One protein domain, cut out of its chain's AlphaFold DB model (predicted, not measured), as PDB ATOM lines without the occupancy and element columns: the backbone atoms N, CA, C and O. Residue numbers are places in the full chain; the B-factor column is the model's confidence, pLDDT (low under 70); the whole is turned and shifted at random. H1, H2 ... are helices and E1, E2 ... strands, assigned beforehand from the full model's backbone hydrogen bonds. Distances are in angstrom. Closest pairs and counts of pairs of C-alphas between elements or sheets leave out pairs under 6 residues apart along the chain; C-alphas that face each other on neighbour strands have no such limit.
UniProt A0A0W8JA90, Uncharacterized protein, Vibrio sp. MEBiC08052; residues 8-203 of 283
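Overview. This is residues 8 to 203 of the 283 residues of an uncharacterized protein of Vibrio sp. MEBiC08052 (UniProt A0A0W8JA90). A strongly twisted sheet of five parallel strands is the middle layer of three, with helices H1 and H2 over one face and H3 and H4 over the other. H5, H6 and H7 follow off the sheet, and then a small antiparallel hairpin, E6 and E7. The printed part has 196 residues, with seven named helices and seven named strands in the order E1 H1 E2 H2 E3 H3 E4 H4 E5 H5 H6 H7 E6 E7; across the large sheet the order is E3 E2 E1 E4 E5. The class is mixed, helices and strands; the whole is compact, with a radius of gyration of the C-alphas of 16.2 A and spans of 42 by 41 by 33 A.

Arrangement. E1, residues 8 to 12, H1, residues 18 to 34, and E2, residues 39 to 42, form a strand-helix-strand unit, two parallel neighbour strands with a helix between, its crossover right-handed; N 10 and O 39 are 2.8 A apart. H1 is over E1 at a height over the sheet of 8.3 A. E2, H2, residues 59 to 69, and E3, residues 78 to 80, form another right-handed unit, with N 79 and O 40 at 2.7 A. H2 touches residues 25 to 29 of H1 alone, on the same face; the closest C-alphas, of Ile 25 and Thr 63, are 6.3 A apart. H3, residues 91 to 107, is on the opposite face, in a split right-handed unit from E3 to E4, residues 116 to 123, with E2 and E1 between; N 121 and O 9 are 2.8 A apart. E4, H4, residues 129 to 146, and E5, residues 148 to 152, form a right-handed unit, with N 118 and O 149 at 2.8 A. H3 and H4 touch, closest at the C-alphas of Ala 95 and Asn 136, 4.8 A, at a shallow tilt of 33 degrees, only just short of steep. H5, residues 160 to 166, H6, residues 168 to 178, and H7, residues 183 to 186, are not on the sheet. H5 and H6 only just touch, only at the corner, with 3 pairs of C-alphas within 8 A, the closest those of Glu 164 and Ile 171, 6.4 A. E6, residues 188 to 191, and E7, residues 194 to 197, form a hairpin, with N 191 and O 194 at 2.8 A. Every O i to N i+4 pair is within hydrogen-bond range in H1, H2, H3, H5 and H6, against 9 of 14 in H4; H7 is too short for one.

Along the chain. E1 begins at C-alpha 8 (50.055, -15.618, 39.127), and E7 ends at C-alpha 197 (35.827, -23.366, 21.078). H4 measures 26.3 A, H1 24.4 A, H3 23.8 A and E4 22.5 A.

Size, cuts and confidence. The C-alphas farthest apart, of Pro 50 and Glu 113, are 48.6 A apart. The printed part has no cut, and E2 to H2 is the long link. Residues 46 to 52 and 85 to 89 have pLDDT under 70.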
ATOM      1  N   HIS A   8      51.277 -16.062  38.480       96.94
ATOM      2  CA  HIS A   8      50.055 -15.618  39.127       96.94
ATOM      3  C   HIS A   8      49.358 -14.600  38.220       96.94
ATOM      4  O   HIS A   8      49.926 -13.561  37.875       96.94
ATOM      5  N   PHE A   9      48.132 -14.920  37.817       97.50
ATOM      6  CA  PHE A   9      47.267 -14.052  37.034       97.50
ATOM      7  C   PHE A   9      46.069 -13.603  37.849       97.50
ATOM      8  O   PHE A   9      45.419 -14.402  38.513       97.50
ATOM      9  N   ILE A  10      45.734 -12.334  37.703       96.62
ATOM     10  CA  ILE A  10      44.525 -11.719  38.230       96.62
ATOM     11  C   ILE A  10      43.709 -11.267  37.020       96.62
ATOM     12  O   ILE A  10      44.278 -10.722  36.081       96.62
ATOM     13  N   SER A  11      42.398 -11.479  36.986       94.50
ATOM     14  CA  SER A  11      41.555 -10.969  35.887       94.50
ATOM     15  C   SER A  11      40.516 -10.007  36.429       94.50
ATOM     16  O   SER A  11      39.864 -10.307  37.423       94.50
ATOM     17  N   VAL A  12      40.351  -8.859  35.778       92.94
ATOM     18  CA  VAL A  12      39.292  -7.896  36.093       92.94
ATOM     19  C   VAL A  12      38.342  -7.853  34.910       92.94
ATOM     20  O   VAL A  12      38.675  -7.258  33.887       92.94
ATOM     21  N   GLU A  13      37.173  -8.479  35.062       88.25
ATOM     22  CA  GLU A  13      36.058  -8.380  34.113       88.25
ATOM     23  C   GLU A  13      35.370  -7.015  34.248       88.25
ATOM     24  O   GLU A  13      35.097  -6.557  35.366       88.25
ATOM     25  N   GLY A  14      35.033  -6.395  33.119       85.56
ATOM     26  CA  GLY A  14      34.287  -5.149  33.075       85.56
ATOM     27  C   GLY A  14      32.885  -5.257  33.658       85.56
ATOM     28  O   GLY A  14      32.168  -6.228  33.428       85.56
ATOM     29  N   ASN A  15      32.469  -4.225  34.385       85.44
ATOM     30  CA  ASN A  15      31.094  -4.042  34.824       85.44
ATOM     31  C   ASN A  15      30.588  -2.649  34.425       85.44
ATOM     32  O   ASN A  15      31.325  -1.673  34.528       85.44
ATOM     33  N   TRP A  16      29.344  -2.549  33.954       83.25
ATOM     34  CA  TRP A  16      28.741  -1.259  33.585       83.25
ATOM     35  C   TRP A  16      28.322  -0.431  34.803       83.25
ATOM     36  O   TRP A  16      28.130   0.776  34.676       83.25
ATOM     37  N   ASP A  17      28.216  -1.052  35.979       86.19
ATOM     38  CA  ASP A  17      28.124  -0.343  37.248       86.19
ATOM     39  C   ASP A  17      29.527   0.075  37.704       86.19
ATOM     40  O   ASP A  17      30.398  -0.763  37.957       86.19
ATOM     41  N   LYS A  18      29.740   1.390  37.818       89.88
ATOM     42  CA  LYS A  18      31.034   1.962  38.194       89.88
ATOM     43  C   LYS A  18      31.505   1.493  39.569       89.88
ATOM     44  O   LYS A  18      32.693   1.237  39.727       89.88
ATOM     45  N   ASN A  19      30.609   1.396  40.548       90.38
ATOM     46  CA  ASN A  19      30.988   1.042  41.915       90.38
ATOM     47  C   ASN A  19      31.455  -0.414  41.962       90.38
ATOM     48  O   ASN A  19      32.533  -0.696  42.474       90.38
ATOM     49  N   ILE A  20      30.705  -1.315  41.318       87.75
ATOM     50  CA  ILE A  20      31.101  -2.724  41.203       87.75
ATOM     51  C   ILE A  20      32.426  -2.856  40.443       87.75
ATOM     52  O   ILE A  20      33.279  -3.672  40.796       87.75
ATOM     53  N   HIS A  21      32.610  -2.074  39.378       90.50
ATOM     54  CA  HIS A  21      33.843  -2.097  38.597       90.50
ATOM     55  C   HIS A  21      35.049  -1.597  39.408       90.50
ATOM     56  O   HIS A  21      36.096  -2.241  39.407       90.50
ATOM     57  N   ASP A  22      34.895  -0.502  40.155       93.06
ATOM     58  CA  ASP A  22      35.933   0.051  41.032       93.06
ATOM     59  C   ASP A  22      36.330  -0.919  42.153       93.06
ATOM     60  O   ASP A  22      37.524  -1.077  42.415       93.06
ATOM     61  N   GLU A  23      35.363  -1.607  42.771       92.06
ATOM     62  CA  GLU A  23      35.617  -2.641  43.787       92.06
ATOM     63  C   GLU A  23      36.457  -3.797  43.222       92.06
ATOM     64  O   GLU A  23      37.397  -4.274  43.865       92.06
ATOM     65  N   ARG A  24      36.172  -4.232  41.984       92.19
ATOM     66  CA  ARG A  24      36.974  -5.259  41.297       92.19
ATOM     67  C   ARG A  24      38.402  -4.772  41.036       92.19
ATOM     68  O   ARG A  24      39.342  -5.546  41.218       92.19
ATOM     69  N   ILE A  25      38.575  -3.508  40.639       95.50
ATOM     70  CA  ILE A  25      39.902  -2.905  40.433       95.50
ATOM     71  C   ILE A  25      40.672  -2.820  41.756       95.50
ATOM     72  O   ILE A  25      41.859  -3.135  41.783       95.50
ATOM     73  N   GLU A  26      40.024  -2.406  42.846       95.38
ATOM     74  CA  GLU A  26      40.642  -2.336  44.175       95.38
ATOM     75  C   GLU A  26      41.099  -3.715  44.661       95.38
ATOM     76  O   GLU A  26      42.239  -3.873  45.096       95.38
ATOM     77  N   CYS A  27      40.254  -4.736  44.500       93.75
ATOM     78  CA  CYS A  27      40.620  -6.121  44.788       93.75
ATOM     79  C   CYS A  27      41.875  -6.546  44.007       93.75
ATOM     80  O   CYS A  27      42.828  -7.061  44.598       93.75
ATOM     81  N   ALA A  28      41.923  -6.265  42.700       95.69
ATOM     82  CA  ALA A  28      43.087  -6.575  41.875       95.69
ATOM     83  C   ALA A  28      44.341  -5.804  42.309       95.69
ATOM     84  O   ALA A  28      45.425  -6.382  42.353       95.69
ATOM     85  N   ALA A  29      44.208  -4.523  42.658       97.12
ATOM     86  CA  ALA A  29      45.318  -3.706  43.141       97.12
ATOM     87  C   ALA A  29      45.935  -4.283  44.424       97.12
ATOM     88  O   ALA A  29      47.155  -4.432  44.490       97.12
ATOM     89  N   ASN A  30      45.104  -4.696  45.386       95.75
ATOM     90  CA  ASN A  30      45.561  -5.308  46.638       95.75
ATOM     91  C   ASN A  30      46.319  -6.626  46.392       95.75
ATOM     92  O   ASN A  30      47.356  -6.880  47.005       95.75
ATOM     93  N   LEU A  31      45.838  -7.460  45.462       95.44
ATOM     94  CA  LEU A  31      46.525  -8.700  45.079       95.44
ATOM     95  C   LEU A  31      47.862  -8.421  44.366       95.44
ATOM     96  O   LEU A  31      48.865  -9.076  44.652       95.44
ATOM     97  N   LEU A  32      47.910  -7.421  43.481       95.88
ATOM     98  CA  LEU A  32      49.133  -7.002  42.780       95.88
ATOM     99  C   LEU A  32      50.173  -6.370  43.711       95.88
ATOM    100  O   LEU A  32      51.371  -6.440  43.417       95.88
ATOM    101  N   GLU A  33      49.737  -5.708  44.779       95.19
ATOM    102  CA  GLU A  33      50.614  -5.184  45.824       95.19
ATOM    103  C   GLU A  33      51.245  -6.332  46.621       95.19
ATOM    104  O   GLU A  33      52.468  -6.358  46.792       95.19
ATOM    105  N   ALA A  34      50.425  -7.312  47.020       93.69
ATOM    106  CA  ALA A  34      50.848  -8.483  47.783       93.69
ATOM    107  C   ALA A  34      51.778  -9.426  46.995       93.69
ATOM    108  O   ALA A  34      52.692 -10.011  47.578       93.69
ATOM    109  N   ASP A  35      51.580  -9.564  45.680       94.12
ATOM    110  CA  ASP A  35      52.443 -10.364  44.809       94.12
ATOM    111  C   ASP A  35      53.010  -9.530  43.662       94.12
ATOM    112  O   ASP A  35      52.378  -9.305  42.628       94.12
ATOM    113  N   GLN A  36      54.268  -9.120  43.815       91.50
ATOM    114  CA  GLN A  36      54.963  -8.330  42.808       91.50
ATOM    115  C   GLN A  36      55.213  -9.089  41.501       91.50
ATOM    116  O   GLN A  36      55.446  -8.436  40.491       91.50
ATOM    117  N   SER A  37      55.150 -10.421  41.441       92.19
ATOM    118  CA  SER A  37      55.270 -11.108  40.144       92.19
ATOM    119  C   SER A  37      53.924 -11.315  39.448       92.19
ATOM    120  O   SER A  37      53.906 -11.865  38.353       92.19
ATOM    121  N   ALA A  38      52.801 -10.916  40.051       96.00
ATOM    122  CA  ALA A  38      51.497 -11.132  39.439       96.00
ATOM    123  C   ALA A  38      51.254 -10.190  38.249       96.00
ATOM    124  O   ALA A  38      51.640  -9.008  38.284       96.00
ATOM    125  N   PHE A  39      50.564 -10.720  37.239       97.62
ATOM    126  CA  PHE A  39      49.988  -9.971  36.122       97.62
ATOM    127  C   PHE A  39      48.491  -9.766  36.327       97.62
ATOM    128  O   PHE A  39      47.811 -10.642  36.854       97.62
ATOM    129  N   VAL A  40      47.961  -8.646  35.837       97.31
ATOM    130  CA  VAL A  40      46.516  -8.395  35.787       97.31
ATOM    131  C   VAL A  40      46.027  -8.316  34.350       97.31
ATOM    132  O   VAL A  40      46.569  -7.568  33.549       97.31
ATOM    133  N   ILE A  41      44.988  -9.073  34.019       95.25
ATOM    134  CA  ILE A  41      44.325  -9.073  32.720       95.25
ATOM    135  C   ILE A  41      43.162  -8.085  32.776       95.25
ATOM    136  O   ILE A  41      42.169  -8.311  33.467       95.25
ATOM    137  N   ALA A  42      43.301  -6.975  32.050       93.00
ATOM    138  CA  ALA A  42      42.265  -5.964  31.905       93.00
ATOM    139  C   ALA A  42      41.341  -6.340  30.739       93.00
ATOM    140  O   ALA A  42      41.714  -6.194  29.570       93.00
ATOM    141  N   SER A  43      40.152  -6.849  31.076       83.94
ATOM    142  CA  SER A  43      39.189  -7.479  30.164       83.94
ATOM    143  C   SER A  43      38.796  -6.635  28.962       83.94
ATOM    144  O   SER A  43      38.761  -5.407  29.026       83.94
ATOM    145  N   GLY A  44      38.345  -7.292  27.899       71.19
ATOM    146  CA  GLY A  44      37.863  -6.595  26.717       71.19
ATOM    147  C   GLY A  44      36.469  -5.991  26.842       71.19
ATOM    148  O   GLY A  44      36.060  -5.306  25.908       71.19
ATOM    149  N   THR A  45      35.738  -6.248  27.935       72.94
ATOM    150  CA  THR A  45      34.318  -5.896  28.130       72.94
ATOM    151  C   THR A  45      33.989  -4.462  27.698       72.94
ATOM    152  O   THR A  45      34.642  -3.507  28.126       72.94
ATOM    153  N   TYR A  46      32.947  -4.289  26.888       68.88
ATOM    154  CA  TYR A  46      32.402  -2.977  26.541       68.88
ATOM    155  C   TYR A  46      30.869  -2.987  26.576       68.88
ATOM    156  O   TYR A  46      30.242  -4.042  26.512       68.88
ATOM    157  N   ALA A  47      30.253  -1.816  26.735       62.62
ATOM    158  CA  ALA A  47      28.797  -1.690  26.741       62.62
ATOM    159  C   ALA A  47      28.225  -1.774  25.315       62.62
ATOM    160  O   ALA A  47      28.615  -0.959  24.477       62.62
ATOM    161  N   PRO A  48      27.314  -2.719  25.015       62.34
ATOM    162  CA  PRO A  48      26.599  -2.721  23.744       62.34
ATOM    163  C   PRO A  48      25.821  -1.405  23.584       62.34
ATOM    164  O   PRO A  48      25.366  -0.855  24.582       62.34
ATOM    165  N   GLU A  49      25.605  -0.934  22.349       57.56
ATOM    166  CA  GLU A  49      24.991   0.379  22.055       57.56
ATOM    167  C   GLU A  49      23.660   0.728  22.776       57.56
ATOM    168  O   GLU A  49      23.427   1.922  22.962       57.56
ATOM    169  N   PRO A  50      22.796  -0.201  23.254       60.47
ATOM    170  CA  PRO A  50      21.658   0.192  24.097       60.47
ATOM    171  C   PRO A  50      21.973   0.401  25.595       60.47
ATOM    172  O   PRO A  50      21.101   0.879  26.318       60.47
ATOM    173  N   TYR A  51      23.159   0.040  26.099       62.19
ATOM    174  CA  TYR A  51      23.514   0.161  27.521       62.19
ATOM    175  C   TYR A  51      24.281   1.459  27.800       62.19
ATOM    176  O   TYR A  51      25.307   1.735  27.181       62.19
ATOM    177  N   SER A  52      23.835   2.248  28.785       63.28
ATOM    178  CA  SER A  52      24.613   3.399  29.257       63.28
ATOM    179  C   SER A  52      25.830   2.926  30.053       63.28
ATOM    180  O   SER A  52      25.680   2.275  31.085       63.28
ATOM    181  N   SER A  53      27.026   3.293  29.596       74.38
ATOM    182  CA  SER A  53      28.288   3.079  30.312       74.38
ATOM    183  C   SER A  53      28.749   4.373  30.971       74.38
ATOM    184  O   SER A  53      28.680   5.439  30.359       74.38
ATOM    185  N   PHE A  54      29.298   4.283  32.184       86.56
ATOM    186  CA  PHE A  54      29.976   5.415  32.829       86.56
ATOM    187  C   PHE A  54      31.282   5.810  32.116       86.56
ATOM    188  O   PHE A  54      31.834   6.878  32.379       86.56
ATOM    189  N   TYR A  55      31.792   4.946  31.234       84.06
ATOM    190  CA  TYR A  55      33.039   5.135  30.507       84.06
ATOM    191  C   TYR A  55      32.835   4.869  29.011       84.06
ATOM    192  O   TYR A  55      32.415   3.782  28.611       84.06
ATOM    193  N   ASN A  56      33.128   5.872  28.179       79.25
ATOM    194  CA  ASN A  56      32.879   5.856  26.733       79.25
ATOM    195  C   ASN A  56      34.041   5.216  25.940       79.25
ATOM    196  O   ASN A  56      34.625   5.832  25.050       79.25
ATOM    197  N   ALA A  57      34.443   4.013  26.350       80.88
ATOM    198  CA  ALA A  57      35.498   3.186  25.757       80.88
ATOM    199  C   ALA A  57      35.439   1.767  26.376       80.88
ATOM    200  O   ALA A  57      34.644   1.541  27.293       80.88
ATOM    201  N   PRO A  58      36.253   0.792  25.917       84.62
ATOM    202  CA  PRO A  58      36.322  -0.519  26.563       84.62
ATOM    203  C   PRO A  58      36.648  -0.399  28.059       84.62
ATOM    204  O   PRO A  58      37.586   0.306  28.432       84.62
ATOM    205  N   LEU A  59      35.913  -1.107  28.918       88.56
ATOM    206  CA  LEU A  59      36.057  -1.010  30.377       88.56
ATOM    207  C   LEU A  59      37.424  -1.494  30.870       88.56
ATOM    208  O   LEU A  59      37.928  -0.988  31.868       88.56
ATOM    209  N   GLY A  60      38.081  -2.400  30.140       90.38
ATOM    210  CA  GLY A  60      39.473  -2.762  30.415       90.38
ATOM    211  C   GLY A  60      40.445  -1.591  30.300       90.38
ATOM    212  O   GLY A  60      41.442  -1.550  31.021       90.38
ATOM    213  N   ARG A  61      40.155  -0.596  29.451       91.56
ATOM    214  CA  ARG A  61      40.963   0.626  29.392       91.56
ATOM    215  C   ARG A  61      40.806   1.427  30.680       91.56
ATOM    216  O   ARG A  61      41.815   1.821  31.252       91.56
ATOM    217  N   TYR A  62      39.578   1.579  31.179       93.44
ATOM    218  CA  TYR A  62      39.332   2.218  32.472       93.44
ATOM    219  C   TYR A  62      40.024   1.476  33.625       93.44
ATOM    220  O   TYR A  62      40.666   2.109  34.463       93.44
ATOM    221  N   THR A  63      39.959   0.137  33.639       94.44
ATOM    222  CA  THR A  63      40.702  -0.708  34.589       94.44
ATOM    223  C   THR A  63      42.188  -0.377  34.571       94.44
ATOM    224  O   THR A  63      42.770  -0.077  35.612       94.44
ATOM    225  N   ALA A  64      42.804  -0.390  33.392       95.25
ATOM    226  CA  ALA A  64      44.231  -0.150  33.264       95.25
ATOM    227  C   ALA A  64      44.630   1.286  33.641       95.25
ATOM    228  O   ALA A  64      45.566   1.479  34.416       95.25
ATOM    229  N   GLU A  65      43.895   2.291  33.158       95.00
ATOM    230  CA  GLU A  65      44.113   3.700  33.507       95.00
ATOM    231  C   GLU A  65      44.013   3.919  35.021       95.00
ATOM    232  O   GLU A  65      44.833   4.636  35.598       95.00
ATOM    233  N   THR A  66      43.060   3.262  35.685       96.81
ATOM    234  CA  THR A  66      42.874   3.355  37.139       96.81
ATOM    235  C   THR A  66      44.005   2.662  37.900       96.81
ATOM    236  O   THR A  66      44.570   3.256  38.819       96.81
ATOM    237  N   LEU A  67      44.399   1.448  37.504       97.75
ATOM    238  CA  LEU A  67      45.532   0.731  38.106       97.75
ATOM    239  C   LEU A  67      46.838   1.534  38.014       97.75
ATOM    240  O   LEU A  67      47.571   1.631  38.997       97.75
ATOM    241  N   ILE A  68      47.097   2.173  36.872       96.44
ATOM    242  CA  ILE A  68      48.295   2.999  36.663       96.44
ATOM    243  C   ILE A  68      48.204   4.305  37.462       96.44
ATOM    244  O   ILE A  68      49.113   4.652  38.219       96.44
ATOM    245  N   SER A  69      47.121   5.066  37.296       96.69
ATOM    246  CA  SER A  69      47.041   6.437  37.814       96.69
ATOM    247  C   SER A  69      46.759   6.502  39.316       96.69
ATOM    248  O   SER A  69      47.406   7.295  40.009       96.69
ATOM    249  N   LYS A  70      45.847   5.663  39.826       97.88
ATOM    250  CA  LYS A  70      45.429   5.631  41.237       97.88
ATOM    251  C   LYS A  70      46.333   4.722  42.064       97.88
ATOM    252  O   LYS A  70      46.874   5.175  43.067       97.88
ATOM    253  N   TYR A  71      46.536   3.482  41.619       97.62
ATOM    254  CA  TYR A  71      47.241   2.449  42.393       97.62
ATOM    255  C   TYR A  71      48.733   2.312  42.057       97.62
ATOM    256  O   TYR A  71      49.430   1.517  42.677       97.62
ATOM    257  N   LYS A  72      49.246   3.104  41.104       96.31
ATOM    258  CA  LYS A  72      50.671   3.137  40.716       96.31
ATOM    259  C   LYS A  72      51.223   1.778  40.271       96.31
ATOM    260  O   LYS A  72      52.418   1.522  40.399       96.31
ATOM    261  N   ILE A  73      50.368   0.922  39.711       96.00
ATOM    262  CA  ILE A  73      50.789  -0.353  39.135       96.00
ATOM    263  C   ILE A  73      51.588  -0.088  37.858       96.00
ATOM    264  O   ILE A  73      51.140   0.644  36.971       96.00
ATOM    265  N   SER A  74      52.772  -0.693  37.764       93.62
ATOM    266  CA  SER A  74      53.638  -0.546  36.597       93.62
ATOM    267  C   SER A  74      52.971  -1.114  35.330       93.62
ATOM    268  O   SER A  74      52.455  -2.236  35.380       93.62
ATOM    269  N   PRO A  75      52.989  -0.389  34.192       94.00
ATOM    270  CA  PRO A  75      52.278  -0.794  32.978       94.00
ATOM    271  C   PRO A  75      52.643  -2.177  32.442       94.00
ATOM    272  O   PRO A  75      51.777  -2.872  31.924       94.00
ATOM    273  N   GLU A  76      53.894  -2.620  32.598       93.94
ATOM    274  CA  GLU A  76      54.346  -3.927  32.113       93.94
ATOM    275  C   GLU A  76      53.633  -5.113  32.787       93.94
ATOM    276  O   GLU A  76      53.674  -6.230  32.272       93.94
ATOM    277  N   ARG A  77      52.947  -4.875  33.914       95.38
ATOM    278  CA  ARG A  77      52.173  -5.877  34.662       95.38
ATOM    279  C   ARG A  77      50.712  -5.986  34.227       95.38
ATOM    280  O   ARG A  77      50.008  -6.875  34.703       95.38
ATOM    281  N   ILE A  78      50.240  -5.072  33.387       96.44
ATOM    282  CA  ILE A  78      48.834  -4.976  33.005       96.44
ATOM    283  C   ILE A  78      48.705  -5.507  31.583       96.44
ATOM    284  O   ILE A  78      49.282  -4.957  30.658       96.44
ATOM    285  N   ILE A  79      47.958  -6.587  31.407       94.88
ATOM    286  CA  ILE A  79      47.699  -7.215  30.119       94.88
ATOM    287  C   ILE A  79      46.448  -6.557  29.504       94.88
ATOM    288  O   ILE A  79      45.343  -6.757  30.023       94.88
ATOM    289  N   PRO A  80      46.573  -5.780  28.408       90.81
ATOM    290  CA  PRO A  80      45.471  -5.045  27.785       90.81
ATOM    291  C   PRO A  80      44.618  -5.955  26.888       90.81
ATOM    292  O   PRO A  80      44.614  -5.813  25.662       90.81
ATOM    293  N   ALA A  81      43.860  -6.891  27.465       89.12
ATOM    294  CA  ALA A  81      43.015  -7.806  26.686       89.12
ATOM    295  C   ALA A  81      41.984  -7.070  25.804       89.12
ATOM    296  O   ALA A  81      41.594  -7.574  24.757       89.12
ATOM    297  N   TYR A  82      41.603  -5.841  26.163       83.88
ATOM    298  CA  TYR A  82      40.732  -4.980  25.354       83.88
ATOM    299  C   TYR A  82      41.322  -4.477  24.027       83.88
ATOM    300  O   TYR A  82      40.582  -3.920  23.219       83.88
ATOM    301  N   LEU A  83      42.629  -4.624  23.784       82.19
ATOM    302  CA  LEU A  83      43.238  -4.284  22.486       82.19
ATOM    303  C   LEU A  83      43.127  -5.419  21.458       82.19
ATOM    304  O   LEU A  83      43.389  -5.219  20.267       82.19
ATOM    305  N   PHE A  84      42.713  -6.602  21.905       74.50
ATOM    306  CA  PHE A  84      42.545  -7.782  21.070       74.50
ATOM    307  C   PHE A  84      41.262  -7.628  20.257       74.50
ATOM    308  O   PHE A  84      40.278  -7.059  20.726       74.50
ATOM    309  N   SER A  85      41.274  -8.101  19.008       63.00
ATOM    310  CA  SER A  85      40.172  -7.902  18.060       63.00
ATOM    311  C   SER A  85      38.961  -8.789  18.372       63.00
ATOM    312  O   SER A  85      38.638  -9.685  17.592       63.00
ATOM    313  N   PHE A  86      38.306  -8.554  19.503       64.38
ATOM    314  CA  PHE A  86      37.003  -9.121  19.815       64.38
ATOM    315  C   PHE A  86      35.923  -8.149  19.357       64.38
ATOM    316  O   PHE A  86      35.994  -6.955  19.644       64.38
ATOM    317  N   GLN A  87      34.947  -8.647  18.597       52.50
ATOM    318  CA  GLN A  87      33.887  -7.791  18.070       52.50
ATOM    319  C   GLN A  87      32.956  -7.314  19.176       52.50
ATOM    320  O   GLN A  87      32.571  -6.163  19.113       52.50
ATOM    321  N   PHE A  88      32.657  -8.149  20.177       55.00
ATOM    322  CA  PHE A  88      31.937  -7.859  21.425       55.00
ATOM    323  C   PHE A  88      32.599  -8.644  22.560       55.00
ATOM    324  O   PHE A  88      33.296  -9.614  22.288       55.00
ATOM    325  N   THR A  89      32.423  -8.248  23.817       61.22
ATOM    326  CA  THR A  89      33.085  -8.896  24.962       61.22
ATOM    327  C   THR A  89      32.095  -9.033  26.110       61.22
ATOM    328  O   THR A  89      31.691  -8.067  26.752       61.22
ATOM    329  N   TYR A  90      31.661 -10.271  26.318       73.62
ATOM    330  CA  TYR A  90      30.871 -10.735  27.455       73.62
ATOM    331  C   TYR A  90      31.679 -11.814  28.188       73.62
ATOM    332  O   TYR A  90      32.685 -12.288  27.659       73.62
ATOM    333  N   THR A  91      31.231 -12.244  29.372       84.19
ATOM    334  CA  THR A  91      31.990 -13.116  30.293       84.19
ATOM    335  C   THR A  91      32.664 -14.334  29.629       84.19
ATOM    336  O   THR A  91      33.745 -14.749  30.039       84.19
ATOM    337  N   ILE A  92      32.057 -14.914  28.587       87.75
ATOM    338  CA  ILE A  92      32.599 -16.063  27.837       87.75
ATOM    339  C   ILE A  92      33.869 -15.682  27.062       87.75
ATOM    340  O   ILE A  92      34.852 -16.420  27.083       87.75
ATOM    341  N   ILE A  93      33.864 -14.520  26.409       85.00
ATOM    342  CA  ILE A  93      35.001 -14.010  25.636       85.00
ATOM    343  C   ILE A  93      36.123 -13.569  26.575       85.00
ATOM    344  O   ILE A  93      37.287 -13.813  26.272       85.00
ATOM    345  N   ASP A  94      35.791 -13.011  27.741       87.88
ATOM    346  CA  ASP A  94      36.798 -12.706  28.760       87.88
ATOM    347  C   ASP A  94      37.459 -13.986  29.293       87.88
ATOM    348  O   ASP A  94      38.686 -14.050  29.362       87.88
ATOM    349  N   ALA A  95      36.692 -15.051  29.559       91.31
ATOM    350  CA  ALA A  95      37.258 -16.353  29.920       91.31
ATOM    351  C   ALA A  95      38.158 -16.933  28.810       91.31
ATOM    352  O   ALA A  95      39.233 -17.465  29.094       91.31
ATOM    353  N   TYR A  96      37.762 -16.783  27.541       90.50
ATOM    354  CA  TYR A  96      38.576 -17.206  26.399       90.50
ATOM    355  C   TYR A  96      39.886 -16.414  26.319       90.50
ATOM    356  O   TYR A  96      40.960 -17.008  26.229       90.50
ATOM    357  N   ALA A  97      39.821 -15.085  26.418       88.56
ATOM    358  CA  ALA A  97      40.993 -14.217  26.400       88.56
ATOM    359  C   ALA A  97      41.950 -14.539  27.555       88.56
ATOM    360  O   ALA A  97      43.148 -14.706  27.326       88.56
ATOM    361  N   ASN A  98      41.420 -14.707  28.773       92.19
ATOM    362  CA  ASN A  98      42.200 -15.119  29.938       92.19
ATOM    363  C   ASN A  98      42.956 -16.423  29.652       92.19
ATOM    364  O   ASN A  98      44.170 -16.486  29.848       92.19
ATOM    365  N   SER A  99      42.264 -17.436  29.118       93.12
ATOM    366  CA  SER A  99      42.889 -18.717  28.786       93.12
ATOM    367  C   SER A  99      43.993 -18.579  27.726       93.12
ATOM    368  O   SER A  99      45.070 -19.154  27.873       93.12
ATOM    369  N   ALA A 100      43.802 -17.740  26.705       91.50
ATOM    370  CA  ALA A 100      44.821 -17.516  25.684       91.50
ATOM    371  C   ALA A 100      46.103 -16.897  26.272       91.50
ATOM    372  O   ALA A 100      47.200 -17.355  25.956       91.50
ATOM    373  N   PHE A 101      45.991 -15.906  27.166       91.56
ATOM    374  CA  PHE A 101      47.157 -15.283  27.807       91.56
ATOM    375  C   PHE A 101      47.868 -16.194  28.796       91.56
ATOM    376  O   PHE A 101      49.100 -16.261  28.788       91.56
ATOM    377  N   ILE A 102      47.101 -16.897  29.630       95.00
ATOM    378  CA  ILE A 102      47.656 -17.849  30.590       95.00
ATOM    379  C   ILE A 102      48.398 -18.948  29.825       95.00
ATOM    380  O   ILE A 102      49.563 -19.213  30.119       95.00
ATOM    381  N   GLY A 103      47.777 -19.532  28.797       94.31
ATOM    382  CA  GLY A 103      48.396 -20.560  27.962       94.31
ATOM    383  C   GLY A 103      49.635 -20.054  27.217       94.31
ATOM    384  O   GLY A 103      50.666 -20.731  27.202       94.31
ATOM    385  N   TRP A 104      49.575 -18.842  26.656       92.00
ATOM    386  CA  TRP A 104      50.709 -18.205  25.984       92.00
ATOM    387  C   TRP A 104      51.919 -18.054  26.909       92.00
ATOM    388  O   TRP A 104      53.003 -18.557  26.604       92.00
ATOM    389  N   LEU A 105      51.752 -17.386  28.051       94.00
ATOM    390  CA  LEU A 105      52.882 -17.114  28.932       94.00
ATOM    391  C   LEU A 105      53.414 -18.411  29.557       94.00
ATOM    392  O   LEU A 105      54.620 -18.662  29.535       94.00
ATOM    393  N   SER A 106      52.510 -19.276  30.022       94.56
ATOM    394  CA  SER A 106      52.874 -20.490  30.763       94.56
ATOM    395  C   SER A 106      53.560 -21.534  29.886       94.56
ATOM    396  O   SER A 106      54.488 -22.201  30.338       94.56
ATOM    397  N   CYS A 107      53.143 -21.695  28.627       93.12
ATOM    398  CA  CYS A 107      53.625 -22.802  27.791       93.12
ATOM    399  C   CYS A 107      53.748 -22.493  26.293       93.12
ATOM    400  O   CYS A 107      54.050 -23.385  25.508       93.12
ATOM    401  N   GLY A 108      53.496 -21.252  25.866       91.88
ATOM    402  CA  GLY A 108      53.482 -20.905  24.444       91.88
ATOM    403  C   GLY A 108      52.381 -21.630  23.672       91.88
ATOM    404  O   GLY A 108      52.515 -21.812  22.468       91.88
ATOM    405  N   LEU A 109      51.319 -22.068  24.368       91.81
ATOM    406  CA  LEU A 109      50.253 -22.920  23.828       91.81
ATOM    407  C   LEU A 109      50.756 -24.276  23.288       91.81
ATOM    408  O   LEU A 109      50.176 -24.844  22.362       91.81
ATOM    409  N   LYS A 110      51.825 -24.812  23.885       91.12
ATOM    410  CA  LYS A 110      52.403 -26.121  23.562       91.12
ATOM    411  C   LYS A 110      52.560 -26.964  24.810       91.12
ATOM    412  O   LYS A 110      52.755 -26.446  25.903       91.12
ATOM    413  N   ARG A 111      52.529 -28.283  24.636       93.06
ATOM    414  CA  ARG A 111      52.789 -29.198  25.743       93.06
ATOM    415  C   ARG A 111      54.227 -29.042  26.233       93.06
ATOM    416  O   ARG A 111      55.157 -29.118  25.430       93.06
ATOM    417  N   ARG A 112      54.390 -28.825  27.538       92.56
ATOM    418  CA  ARG A 112      55.699 -28.780  28.200       92.56
ATOM    419  C   ARG A 112      56.202 -30.196  28.490       92.56
ATOM    420  O   ARG A 112      55.419 -31.136  28.548       92.56
ATOM    421  N   GLU A 113      57.509 -30.342  28.687       93.19
ATOM    422  CA  GLU A 113      58.077 -31.575  29.255       93.19
ATOM    423  C   GLU A 113      57.844 -31.654  30.768       93.19
ATOM    424  O   GLU A 113      57.588 -32.728  31.304       93.19
ATOM    425  N   ASN A 114      57.923 -30.500  31.440       92.81
ATOM    426  CA  ASN A 114      57.726 -30.357  32.876       92.81
ATOM    427  C   ASN A 114      56.505 -29.485  33.156       92.81
ATOM    428  O   ASN A 114      56.359 -28.405  32.567       92.81
ATOM    429  N   GLU A 115      55.676 -29.948  34.088       94.75
ATOM    430  CA  GLU A 115      54.492 -29.225  34.535       94.75
ATOM    431  C   GLU A 115      54.856 -27.872  35.154       94.75
ATOM    432  O   GLU A 115      55.848 -27.745  35.874       94.75
ATOM    433  N   ILE A 116      54.037 -26.866  34.854       95.31
ATOM    434  CA  ILE A 116      54.110 -25.526  35.438       95.31
ATOM    435  C   ILE A 116      52.837 -25.248  36.242       95.31
ATOM    436  O   ILE A 116      51.739 -25.614  35.817       95.31
ATOM    437  N   ASN A 117      52.973 -24.591  37.390       96.44
ATOM    438  CA  ASN A 117      51.863 -24.272  38.283       96.44
ATOM    439  C   ASN A 117      51.469 -22.802  38.153       96.44
ATOM    440  O   ASN A 117      52.297 -21.898  38.290       96.44
ATOM    441  N   VAL A 118      50.182 -22.557  37.940       97.50
ATOM    442  CA  VAL A 118      49.614 -21.225  37.745       97.50
ATOM    443  C   VAL A 118      48.533 -20.977  38.783       97.50
ATOM    444  O   VAL A 118      47.597 -21.762  38.899       97.50
ATOM    445  N   LEU A 119      48.623 -19.858  39.497       97.25
ATOM    446  CA  LEU A 119      47.504 -19.322  40.266       97.25
ATOM    447  C   LEU A 119      46.704 -18.366  39.380       97.25
ATOM    448  O   LEU A 119      47.277 -17.463  38.768       97.25
ATOM    449  N   PHE A 120      45.388 -18.546  39.321       96.88
ATOM    450  CA  PHE A 120      44.495 -17.656  38.593       96.88
ATOM    451  C   PHE A 120      43.365 -17.138  39.492       96.88
ATOM    452  O   PHE A 120      42.511 -17.905  39.933       96.88
ATOM    453  N   GLU A 121      43.336 -15.826  39.735       95.31
ATOM    454  CA  GLU A 121      42.372 -15.144  40.604       95.31
ATOM    455  C   GLU A 121      41.494 -14.144  39.823       95.31
ATOM    456  O   GLU A 121      41.858 -12.978  39.646       95.31
ATOM    457  N   PRO A 122      40.305 -14.543  39.337       92.25
ATOM    458  CA  PRO A 122      39.344 -13.588  38.797       92.25
ATOM    459  C   PRO A 122      38.764 -12.699  39.911       92.25
ATOM    460  O   PRO A 122      38.135 -13.192  40.850       92.25
ATOM    461  N   CYS A 123      38.914 -11.382  39.775       90.44
ATOM    462  CA  CYS A 123      38.245 -10.372  40.590       90.44
ATOM    463  C   CYS A 123      36.816 -10.178  40.077       90.44
ATOM    464  O   CYS A 123      36.589  -9.633  38.994       90.44
ATOM    465  N   THR A 124      35.841 -10.637  40.857       84.94
ATOM    466  CA  THR A 124      34.431 -10.675  40.448       84.94
ATOM    467  C   THR A 124      33.531  -9.935  41.430       84.94
ATOM    468  O   THR A 124      33.976  -9.475  42.478       84.94
ATOM    469  N   SER A 125      32.255  -9.800  41.066       76.62
ATOM    470  CA  SER A 125      31.194  -9.399  41.992       76.62
ATOM    471  C   SER A 125      30.440 -10.629  42.492       76.62
ATOM    472  O   SER A 125      30.282 -11.595  41.746       76.62
ATOM    473  N   GLN A 126      29.897 -10.545  43.707       81.06
ATOM    474  CA  GLN A 126      29.244 -11.634  44.444       81.06
ATOM    475  C   GLN A 126      28.395 -12.592  43.588       81.06
ATOM    476  O   GLN A 126      28.711 -13.778  43.489       81.06
ATOM    477  N   PHE A 127      27.350 -12.098  42.921       78.88
ATOM    478  CA  PHE A 127      26.422 -12.948  42.162       78.88
ATOM    479  C   PHE A 127      26.951 -13.410  40.789       78.88
ATOM    480  O   PHE A 127      26.492 -14.415  40.260       78.88
ATOM    481  N   HIS A 128      27.937 -12.715  40.207       80.88
ATOM    482  CA  HIS A 128      28.567 -13.121  38.940       80.88
ATOM    483  C   HIS A 128      29.748 -14.076  39.143       80.88
ATOM    484  O   HIS A 128      30.155 -14.754  38.196       80.88
ATOM    485  N   GLY A 129      30.294 -14.141  40.362       86.88
ATOM    486  CA  GLY A 129      31.504 -14.895  40.673       86.88
ATOM    487  C   GLY A 129      31.415 -16.366  40.283       86.88
ATOM    488  O   GLY A 129      32.352 -16.888  39.684       86.88
ATOM    489  N   LEU A 130      30.263 -17.014  40.501       87.56
ATOM    490  CA  LEU A 130      30.093 -18.411  40.099       87.56
ATOM    491  C   LEU A 130      30.165 -18.587  38.574       87.56
ATOM    492  O   LEU A 130      30.850 -19.490  38.101       87.56
ATOM    493  N   ARG A 131      29.509 -17.729  37.781       88.62
ATOM    494  CA  ARG A 131      29.570 -17.832  36.313       88.62
ATOM    495  C   ARG A 131      30.970 -17.580  35.781       88.62
ATOM    496  O   ARG A 131      31.431 -18.336  34.926       88.62
ATOM    497  N   VAL A 132      31.648 -16.555  36.293       90.06
ATOM    498  CA  VAL A 132      33.033 -16.254  35.916       90.06
ATOM    499  C   VAL A 132      33.940 -17.438  36.243       90.06
ATOM    500  O   VAL A 132      34.712 -17.861  35.384       90.06
ATOM    501  N   GLU A 133      33.825 -18.009  37.442       91.19
ATOM    502  CA  GLU A 133      34.610 -19.170  37.859       91.19
ATOM    503  C   GLU A 133      34.363 -20.376  36.944       91.19
ATOM    504  O   GLU A 133      35.309 -20.946  36.406       91.19
ATOM    505  N   MET A 134      33.099 -20.729  36.696       91.69
ATOM    506  CA  MET A 134      32.751 -21.878  35.854       91.69
ATOM    507  C   MET A 134      33.242 -21.728  34.410       91.69
ATOM    508  O   MET A 134      33.744 -22.689  33.825       91.69
ATOM    509  N   LEU A 135      33.116 -20.529  33.835       93.31
ATOM    510  CA  LEU A 135      33.589 -20.255  32.480       93.31
ATOM    511  C   LEU A 135      35.112 -20.284  32.391       93.31
ATOM    512  O   LEU A 135      35.639 -20.902  31.473       93.31
ATOM    513  N   ASN A 136      35.824 -19.674  33.341       93.94
ATOM    514  CA  ASN A 136      37.289 -19.699  33.355       93.94
ATOM    515  C   ASN A 136      37.830 -21.110  33.615       93.94
ATOM    516  O   ASN A 136      38.795 -21.509  32.965       93.94
ATOM    517  N   ALA A 137      37.182 -21.894  34.483       93.62
ATOM    518  CA  ALA A 137      37.516 -23.300  34.686       93.62
ATOM    519  C   ALA A 137      37.363 -24.098  33.383       93.62
ATOM    520  O   ALA A 137      38.274 -24.824  32.989       93.62
ATOM    521  N   ARG A 138      36.248 -23.914  32.658       94.56
ATOM    522  CA  ARG A 138      36.046 -24.558  31.352       94.56
ATOM    523  C   ARG A 138      37.077 -24.093  30.324       94.56
ATOM    524  O   ARG A 138      37.630 -24.931  29.617       94.56
ATOM    525  N   ALA A 139      37.336 -22.790  30.260       93.00
ATOM    526  CA  ALA A 139      38.275 -22.192  29.322       93.00
ATOM    527  C   ALA A 139      39.707 -22.678  29.547       93.00
ATOM    528  O   ALA A 139      40.423 -22.898  28.583       93.00
ATOM    529  N   CYS A 140      40.118 -22.901  30.794       94.19
ATOM    530  CA  CYS A 140      41.470 -23.358  31.115       94.19
ATOM    531  C   CYS A 140      41.615 -24.887  31.127       94.19
ATOM    532  O   CYS A 140      42.732 -25.383  31.237       94.19
ATOM    533  N   ASN A 141      40.529 -25.653  30.986       92.25
ATOM    534  CA  ASN A 141      40.566 -27.109  31.137       92.25
ATOM    535  C   ASN A 141      41.520 -27.802  30.146       92.25
ATOM    536  O   ASN A 141      42.163 -28.785  30.498       92.25
ATOM    537  N   PHE A 142      41.650 -27.279  28.921       90.12
ATOM    538  CA  PHE A 142      42.561 -27.845  27.914       90.12
ATOM    539  C   PHE A 142      44.044 -27.712  28.302       90.12
ATOM    540  O   PHE A 142      44.890 -28.419  27.763       90.12
ATOM    541  N   MET A 143      44.384 -26.805  29.223       93.94
ATOM    542  CA  MET A 143      45.773 -26.535  29.591       93.94
ATOM    543  C   MET A 143      46.420 -27.682  30.368       93.94
ATOM    544  O   MET A 143      47.642 -27.825  30.336       93.94
ATOM    545  N   HIS A 144      45.617 -28.544  30.998       93.12
ATOM    546  CA  HIS A 144      46.121 -29.751  31.646       93.12
ATOM    547  C   HIS A 144      46.840 -30.669  30.643       93.12
ATOM    548  O   HIS A 144      47.939 -31.159  30.914       93.12
ATOM    549  N   ASP A 145      46.300 -30.799  29.426       92.81
ATOM    550  CA  ASP A 145      46.923 -31.573  28.344       92.81
ATOM    551  C   ASP A 145      48.241 -30.950  27.848       92.81
ATOM    552  O   ASP A 145      49.060 -31.634  27.219       92.81
ATOM    553  N   LEU A 146      48.464 -29.667  28.164       94.62
ATOM    554  CA  LEU A 146      49.683 -28.912  27.876       94.62
ATOM    555  C   LEU A 146      50.687 -28.902  29.041       94.62
ATOM    556  O   LEU A 146      51.722 -28.244  28.927       94.62
ATOM    557  N   HIS A 147      50.422 -29.646  30.124       96.56
ATOM    558  CA  HIS A 147      51.226 -29.651  31.359       96.56
ATOM    559  C   HIS A 147      51.270 -28.280  32.044       96.56
ATOM    560  O   HIS A 147      52.312 -27.804  32.492       96.56
ATOM    561  N   VAL A 148      50.111 -27.633  32.121       96.88
ATOM    562  CA  VAL A 148      49.901 -26.417  32.906       96.88
ATOM    563  C   VAL A 148      48.803 -26.701  33.925       96.88
ATOM    564  O   VAL A 148      47.645 -26.928  33.569       96.88
ATOM    565  N   ASN A 149      49.169 -26.684  35.202       95.94
ATOM    566  CA  ASN A 149      48.247 -26.870  36.311       95.94
ATOM    567  C   ASN A 149      47.726 -25.506  36.784       95.94
ATOM    568  O   ASN A 149      48.468 -24.730  37.387       95.94
ATOM    569  N   VAL A 150      46.459 -25.205  36.491       96.50
ATOM    570  CA  VAL A 150      45.822 -23.930  36.854       96.50
ATOM    571  C   VAL A 150      44.987 -24.103  38.120       96.50
ATOM    572  O   VAL A 150      43.928 -24.729  38.100       96.50
ATOM    573  N   GLU A 151      45.427 -23.492  39.216       95.88
ATOM    574  CA  GLU A 151      44.629 -23.337  40.428       95.88
ATOM    575  C   GLU A 151      43.776 -22.066  40.313       95.88
ATOM    576  O   GLU A 151      44.285 -20.948  40.388       95.88
ATOM    577  N   LEU A 152      42.468 -22.238  40.112       94.12
ATOM    578  CA  LEU A 152      41.511 -21.138  40.012       94.12
ATOM    579  C   LEU A 152      40.964 -20.774  41.400       94.12
ATOM    580  O   LEU A 152      40.351 -21.612  42.060       94.12
ATOM    581  N   GLN A 153      41.126 -19.518  41.822       91.00
ATOM    582  CA  GLN A 153      40.587 -19.005  43.083       91.00
ATOM    583  C   GLN A 153      39.727 -17.761  42.843       91.00
ATOM    584  O   GLN A 153      40.216 -16.635  42.779       91.00
ATOM    585  N   CYS A 154      38.412 -17.948  42.735       86.56
ATOM    586  CA  CYS A 154      37.479 -16.828  42.702       86.56
ATOM    587  C   CYS A 154      37.032 -16.473  44.128       86.56
ATOM    588  O   CYS A 154      36.294 -17.225  44.771       86.56
ATOM    589  N   LYS A 155      37.501 -15.327  44.632       72.31
ATOM    590  CA  LYS A 155      37.086 -14.773  45.931       72.31
ATOM    591  C   LYS A 155      35.768 -14.008  45.780       72.31
ATOM    592  O   LYS A 155      35.477 -13.472  44.715       72.31
ATOM    593  N   ASN A 156      35.002 -13.929  46.870       73.94
ATOM    594  CA  ASN A 156      33.757 -13.156  46.967       73.94
ATOM    595  C   ASN A 156      32.668 -13.595  45.975       73.94
ATOM    596  O   ASN A 156      32.173 -12.779  45.204       73.94
ATOM    597  N   LYS A 157      32.274 -14.874  46.019       84.06
ATOM    598  CA  LYS A 157      31.100 -15.398  45.303       84.06
ATOM    599  C   LYS A 157      29.988 -15.746  46.286       84.06
ATOM    600  O   LYS A 157      30.272 -16.274  47.360       84.06
ATOM    601  N   LEU A 158      28.744 -15.471  45.903       84.94
ATOM    602  CA  LEU A 158      27.588 -16.008  46.620       84.94
ATOM    603  C   LEU A 158      27.588 -17.536  46.532       84.94
ATOM    604  O   LEU A 158      27.984 -18.128  45.520       84.94
ATOM    605  N   THR A 159      27.116 -18.176  47.592       83.69
ATOM    606  CA  THR A 159      26.781 -19.597  47.569       83.69
ATOM    607  C   THR A 159      25.619 -19.847  46.610       83.69
ATOM    608  O   THR A 159      24.848 -18.950  46.261       83.69
ATOM    609  N   ARG A 160      25.471 -21.101  46.170       81.94
ATOM    610  CA  ARG A 160      24.348 -21.494  45.312       81.94
ATOM    611  C   ARG A 160      22.995 -21.192  45.963       81.94
ATOM    612  O   ARG A 160      22.112 -20.702  45.275       81.94
ATOM    613  N   GLU A 161      22.869 -21.439  47.264       85.88
ATOM    614  CA  GLU A 161      21.643 -21.182  48.027       85.88
ATOM    615  C   GLU A 161      21.285 -19.686  48.040       85.88
ATOM    616  O   GLU A 161      20.139 -19.318  47.790       85.88
ATOM    617  N   GLU A 162      22.274 -18.811  48.245       88.38
ATOM    618  CA  GLU A 162      22.087 -17.354  48.187       88.38
ATOM    619  C   GLU A 162      21.684 -16.885  46.777       88.38
ATOM    620  O   GLU A 162      20.795 -16.046  46.628       88.38
ATOM    621  N   MET A 163      22.276 -17.462  45.725       86.31
ATOM    622  CA  MET A 163      21.891 -17.152  44.342       86.31
ATOM    623  C   MET A 163      20.494 -17.659  43.974       86.31
ATOM    624  O   MET A 163      19.777 -16.964  43.265       86.31
ATOM    625  N   GLU A 164      20.084 -18.844  44.425       87.88
ATOM    626  CA  GLU A 164      18.745 -19.380  44.138       87.88
ATOM    627  C   GLU A 164      17.638 -18.519  44.759       87.88
ATOM    628  O   GLU A 164      16.565 -18.379  44.168       87.88
ATOM    629  N   LYS A 165      17.917 -17.897  45.907       88.44
ATOM    630  CA  LYS A 165      16.979 -17.024  46.610       88.44
ATOM    631  C   LYS A 165      16.819 -15.656  45.941       88.44
ATOM    632  O   LYS A 165      15.693 -15.239  45.683       88.44
ATOM    633  N   ASP A 166      17.933 -14.973  45.672       86.69
ATOM    634  CA  ASP A 166      17.921 -13.547  45.309       86.69
ATOM    635  C   ASP A 166      18.331 -13.285  43.840       86.69
ATOM    636  O   ASP A 166      18.160 -12.180  43.322       86.69
ATOM    637  N   HIS A 167      18.827 -14.306  43.125       87.88
ATOM    638  CA  HIS A 167      19.368 -14.208  41.761       87.88
ATOM    639  C   HIS A 167      19.000 -15.413  40.866       87.88
ATOM    640  O   HIS A 167      19.820 -15.889  40.075       87.88
ATOM    641  N   SER A 168      17.758 -15.900  40.949       85.81
ATOM    642  CA  SER A 168      17.284 -17.105  40.239       85.81
ATOM    643  C   SER A 168      17.563 -17.109  38.727       85.81
ATOM    644  O   SER A 168      17.958 -18.135  38.176       85.81
ATOM    645  N   GLY A 169      17.467 -15.955  38.058       87.38
ATOM    646  CA  GLY A 169      17.778 -15.836  36.627       87.38
ATOM    647  C   GLY A 169      19.240 -16.150  36.275       87.38
ATOM    648  O   GLY A 169      19.529 -16.598  35.165       87.38
ATOM    649  N   GLU A 170      20.182 -15.964  37.204       86.81
ATOM    650  CA  GLU A 170      21.576 -16.369  36.998       86.81
ATOM    651  C   GLU A 170      21.745 -17.890  37.122       86.81
ATOM    652  O   GLU A 170      22.492 -18.499  36.355       86.81
ATOM    653  N   ILE A 171      20.989 -18.525  38.021       88.81
ATOM    654  CA  ILE A 171      20.954 -19.985  38.161       88.81
ATOM    655  C   ILE A 171      20.364 -20.649  36.916       88.81
ATOM    656  O   ILE A 171      20.911 -21.650  36.446       88.81
ATOM    657  N   GLU A 172      19.298 -20.093  36.342       89.25
ATOM    658  CA  GLU A 172      18.712 -20.586  35.089       89.25
ATOM    659  C   GLU A 172      19.730 -20.541  33.942       89.25
ATOM    660  O   GLU A 172      19.936 -21.544  33.254       89.25
ATOM    661  N   ARG A 173      20.451 -19.422  33.788       88.38
ATOM    662  CA  ARG A 173      21.525 -19.287  32.788       88.38
ATOM    663  C   ARG A 173      22.628 -20.318  32.994       88.38
ATOM    664  O   ARG A 173      23.033 -20.981  32.042       88.38
ATOM    665  N   LEU A 174      23.105 -20.472  34.229       89.12
ATOM    666  CA  LEU A 174      24.125 -21.466  34.566       89.12
ATOM    667  C   LEU A 174      23.650 -22.895  34.309       89.12
ATOM    668  O   LEU A 174      24.456 -23.738  33.923       89.12
ATOM    669  N   THR A 175      22.367 -23.174  34.525       89.94
ATOM    670  CA  THR A 175      21.774 -24.487  34.261       89.94
ATOM    671  C   THR A 175      21.752 -24.761  32.761       89.94
ATOM    672  O   THR A 175      22.346 -25.750  32.338       89.94
ATOM    673  N   ALA A 176      21.222 -23.836  31.956       90.50
ATOM    674  CA  ALA A 176      21.207 -23.945  30.496       90.50
ATOM    675  C   ALA A 176      22.618 -24.108  29.903       90.50
ATOM    676  O   ALA A 176      22.845 -24.902  28.994       90.50
ATOM    677  N   MET A 177      23.616 -23.409  30.456       91.31
ATOM    678  CA  MET A 177      25.011 -23.563  30.035       91.31
ATOM    679  C   MET A 177      25.581 -24.967  30.296       91.31
ATOM    680  O   MET A 177      26.503 -25.370  29.586       91.31
ATOM    681  N   LYS A 178      25.082 -25.699  31.302       91.12
ATOM    682  CA  LYS A 178      25.542 -27.052  31.675       91.12
ATOM    683  C   LYS A 178      24.796 -28.176  30.962       91.12
ATOM    684  O   LYS A 178      25.261 -29.314  31.015       91.12
ATOM    685  N   GLU A 179      23.657 -27.891  30.336       92.31
ATOM    686  CA  GLU A 179      22.885 -28.884  29.587       92.31
ATOM    687  C   GLU A 179      23.710 -29.500  28.448       92.31
ATOM    688  O   GLU A 179      24.744 -28.967  28.031       92.31
ATOM    689  N   ASN A 180      23.272 -30.653  27.938       86.38
ATOM    690  CA  ASN A 180      23.959 -31.325  26.838       86.38
ATOM    691  C   ASN A 180      24.001 -30.419  25.593       86.38
ATOM    692  O   ASN A 180      22.962 -29.964  25.121       86.38
ATOM    693  N   GLY A 181      25.202 -30.144  25.079       84.62
ATOM    694  CA  GLY A 181      25.433 -29.188  23.990       84.62
ATOM    695  C   GLY A 181      25.579 -27.725  24.437       84.62
ATOM    696  O   GLY A 181      26.054 -26.905  23.654       84.62
ATOM    697  N   GLY A 182      25.241 -27.400  25.689       88.19
ATOM    698  CA  GLY A 182      25.483 -26.091  26.296       88.19
ATOM    699  C   GLY A 182      26.975 -25.766  26.433       88.19
ATOM    700  O   GLY A 182      27.825 -26.653  26.456       88.19
ATOM    701  N   LEU A 183      27.318 -24.479  26.536       91.88
ATOM    702  CA  LEU A 183      28.712 -24.014  26.502       91.88
ATOM    703  C   LEU A 183      29.631 -24.696  27.528       91.88
ATOM    704  O   LEU A 183      30.780 -25.001  27.219       91.88
ATOM    705  N   LEU A 184      29.177 -24.911  28.764       91.56
ATOM    706  CA  LEU A 184      30.026 -25.513  29.794       91.56
ATOM    707  C   LEU A 184      30.251 -27.009  29.544       91.56
ATOM    708  O   LEU A 184      31.293 -27.524  29.944       91.56
ATOM    709  N   SER A 185      29.324 -27.691  28.863       90.06
ATOM    710  CA  SER A 185      29.464 -29.108  28.510       90.06
ATOM    711  C   SER A 185      30.258 -29.306  27.213       90.06
ATOM    712  O   SER A 185      31.189 -30.110  27.180       90.06
ATOM    713  N   SER A 186      29.963 -28.536  26.163       91.62
ATOM    714  CA  SER A 186      30.629 -28.632  24.856       91.62
ATOM    715  C   SER A 186      31.963 -27.883  24.816       91.62
ATOM    716  O   SER A 186      32.925 -28.337  24.204       91.62
ATOM    717  N   GLY A 187      32.091 -26.772  25.544       92.25
ATOM    718  CA  GLY A 187      33.199 -25.818  25.413       92.25
ATOM    719  C   GLY A 187      33.107 -24.933  24.171       92.25
ATOM    720  O   GLY A 187      34.075 -24.244  23.855       92.25
ATOM    721  N   GLU A 188      31.977 -24.963  23.468       92.56
ATOM    722  CA  GLU A 188      31.783 -24.293  22.188       92.56
ATOM    723  C   GLU A 188      30.695 -23.219  22.290       92.56
ATOM    724  O   GLU A 188      29.668 -23.419  22.940       92.56
ATOM    725  N   TRP A 189      30.901 -22.083  21.623       90.06
ATOM    726  CA  TRP A 189      29.902 -21.016  21.500       90.06
ATOM    727  C   TRP A 189      29.846 -20.471  20.070       90.06
ATOM    728  O   TRP A 189      30.684 -20.795  19.227       90.06
ATOM    729  N   LEU A 190      28.840 -19.642  19.793       85.38
ATOM    730  CA  LEU A 190      28.717 -18.904  18.539       85.38
ATOM    731  C   LEU A 190      29.104 -17.442  18.771       85.38
ATOM    732  O   LEU A 190      28.494 -16.758  19.590       85.38
ATOM    733  N   ASP A 191      30.096 -16.963  18.030       80.75
ATOM    734  CA  ASP A 191      30.495 -15.558  17.961       80.75
ATOM    735  C   ASP A 191      30.099 -15.007  16.588       80.75
ATOM    736  O   ASP A 191      30.673 -15.393  15.569       80.75
ATOM    737  N   ASN A 192      29.049 -14.182  16.542       77.50
ATOM    738  CA  ASN A 192      28.470 -13.640  15.304       77.50
ATOM    739  C   ASN A 192      28.205 -14.705  14.221       77.50
ATOM    740  O   ASN A 192      28.502 -14.524  13.043       77.50
ATOM    741  N   GLY A 193      27.648 -15.847  14.641       82.31
ATOM    742  CA  GLY A 193      27.321 -16.977  13.765       82.31
ATOM    743  C   GLY A 193      28.503 -17.893  13.430       82.31
ATOM    744  O   GLY A 193      28.299 -18.941  12.823       82.31
ATOM    745  N   VAL A 194      29.721 -17.553  13.859       85.38
ATOM    746  CA  VAL A 194      30.911 -18.393  13.696       85.38
ATOM    747  C   VAL A 194      31.118 -19.230  14.950       85.38
ATOM    748  O   VAL A 194      31.172 -18.708  16.060       85.38
ATOM    749  N   LYS A 195      31.255 -20.545  14.777       89.00
ATOM    750  CA  LYS A 195      31.533 -21.466  15.879       89.00
ATOM    751  C   LYS A 195      32.952 -21.265  16.413       89.00
ATOM    752  O   LYS A 195      33.909 -21.238  15.641       89.00
ATOM    753  N   LYS A 196      33.065 -21.159  17.733       89.25
ATOM    754  CA  LYS A 196      34.301 -20.979  18.499       89.25
ATOM    755  C   LYS A 196      34.396 -22.048  19.581       89.25
ATOM    756  O   LYS A 196      33.371 -22.593  19.992       89.25
ATOM    757  N   SER A 197      35.606 -22.353  20.042       91.00
ATOM    758  CA  SER A 197      35.827 -23.366  21.078       91.00
ATOM    759  C   SER A 197      36.963 -22.988  22.017       91.00
ATOM    760  O   SER A 197      38.032 -22.571  21.572       91.00
ATOM    761  N   PHE A 198      36.761 -23.224  23.314       90.62
ATOM    762  CA  PHE A 198      37.821 -23.115  24.317       90.62
ATOM    763  C   PHE A 198      38.959 -24.118  24.075       90.62
ATOM    764  O   PHE A 198      40.064 -23.899  24.541       90.62
ATOM    765  N   GLY A 199      38.714 -25.211  23.346       86.81
ATOM    766  CA  GLY A 199      39.741 -26.206  23.022       86.81
ATOM    767  C   GLY A 199      40.533 -25.916  21.743       86.81
ATOM    768  O   GLY A 199      41.406 -26.703  21.382       86.81
ATOM    769  N   ASN A 200      40.234 -24.834  21.015       91.00
ATOM    770  CA  ASN A 200      40.878 -24.555  19.732       91.00
ATOM    771  C   ASN A 200      42.193 -23.777  19.903       91.00
ATOM    772  O   ASN A 200      42.255 -22.559  19.739       91.00
ATOM    773  N   ILE A 201      43.268 -24.506  20.203       89.44
ATOM    774  CA  ILE A 201      44.598 -23.932  20.455       89.44
ATOM    775  C   ILE A 201      45.141 -23.158  19.242       89.44
ATOM    776  O   ILE A 201      45.748 -22.099  19.405       89.44
ATOM    777  N   ILE A 202      44.904 -23.655  18.022       88.69
ATOM    778  CA  ILE A 202      45.360 -23.001  16.783       88.69
ATOM    779  C   ILE A 202      44.736 -21.610  16.670       88.69
ATOM    780  O   ILE A 202      45.415 -20.635  16.353       88.69
ATOM    781  N   GLU A 203      43.449 -21.504  16.976       87.31
ATOM    782  CA  GLU A 203      42.738 -20.235  16.950       87.31
ATOM    783  C   GLU A 203      43.215 -19.266  18.043       87.31
ATOM    784  O   GLU A 203      43.400 -18.078  17.766       87.31
TER     785      GLU A 203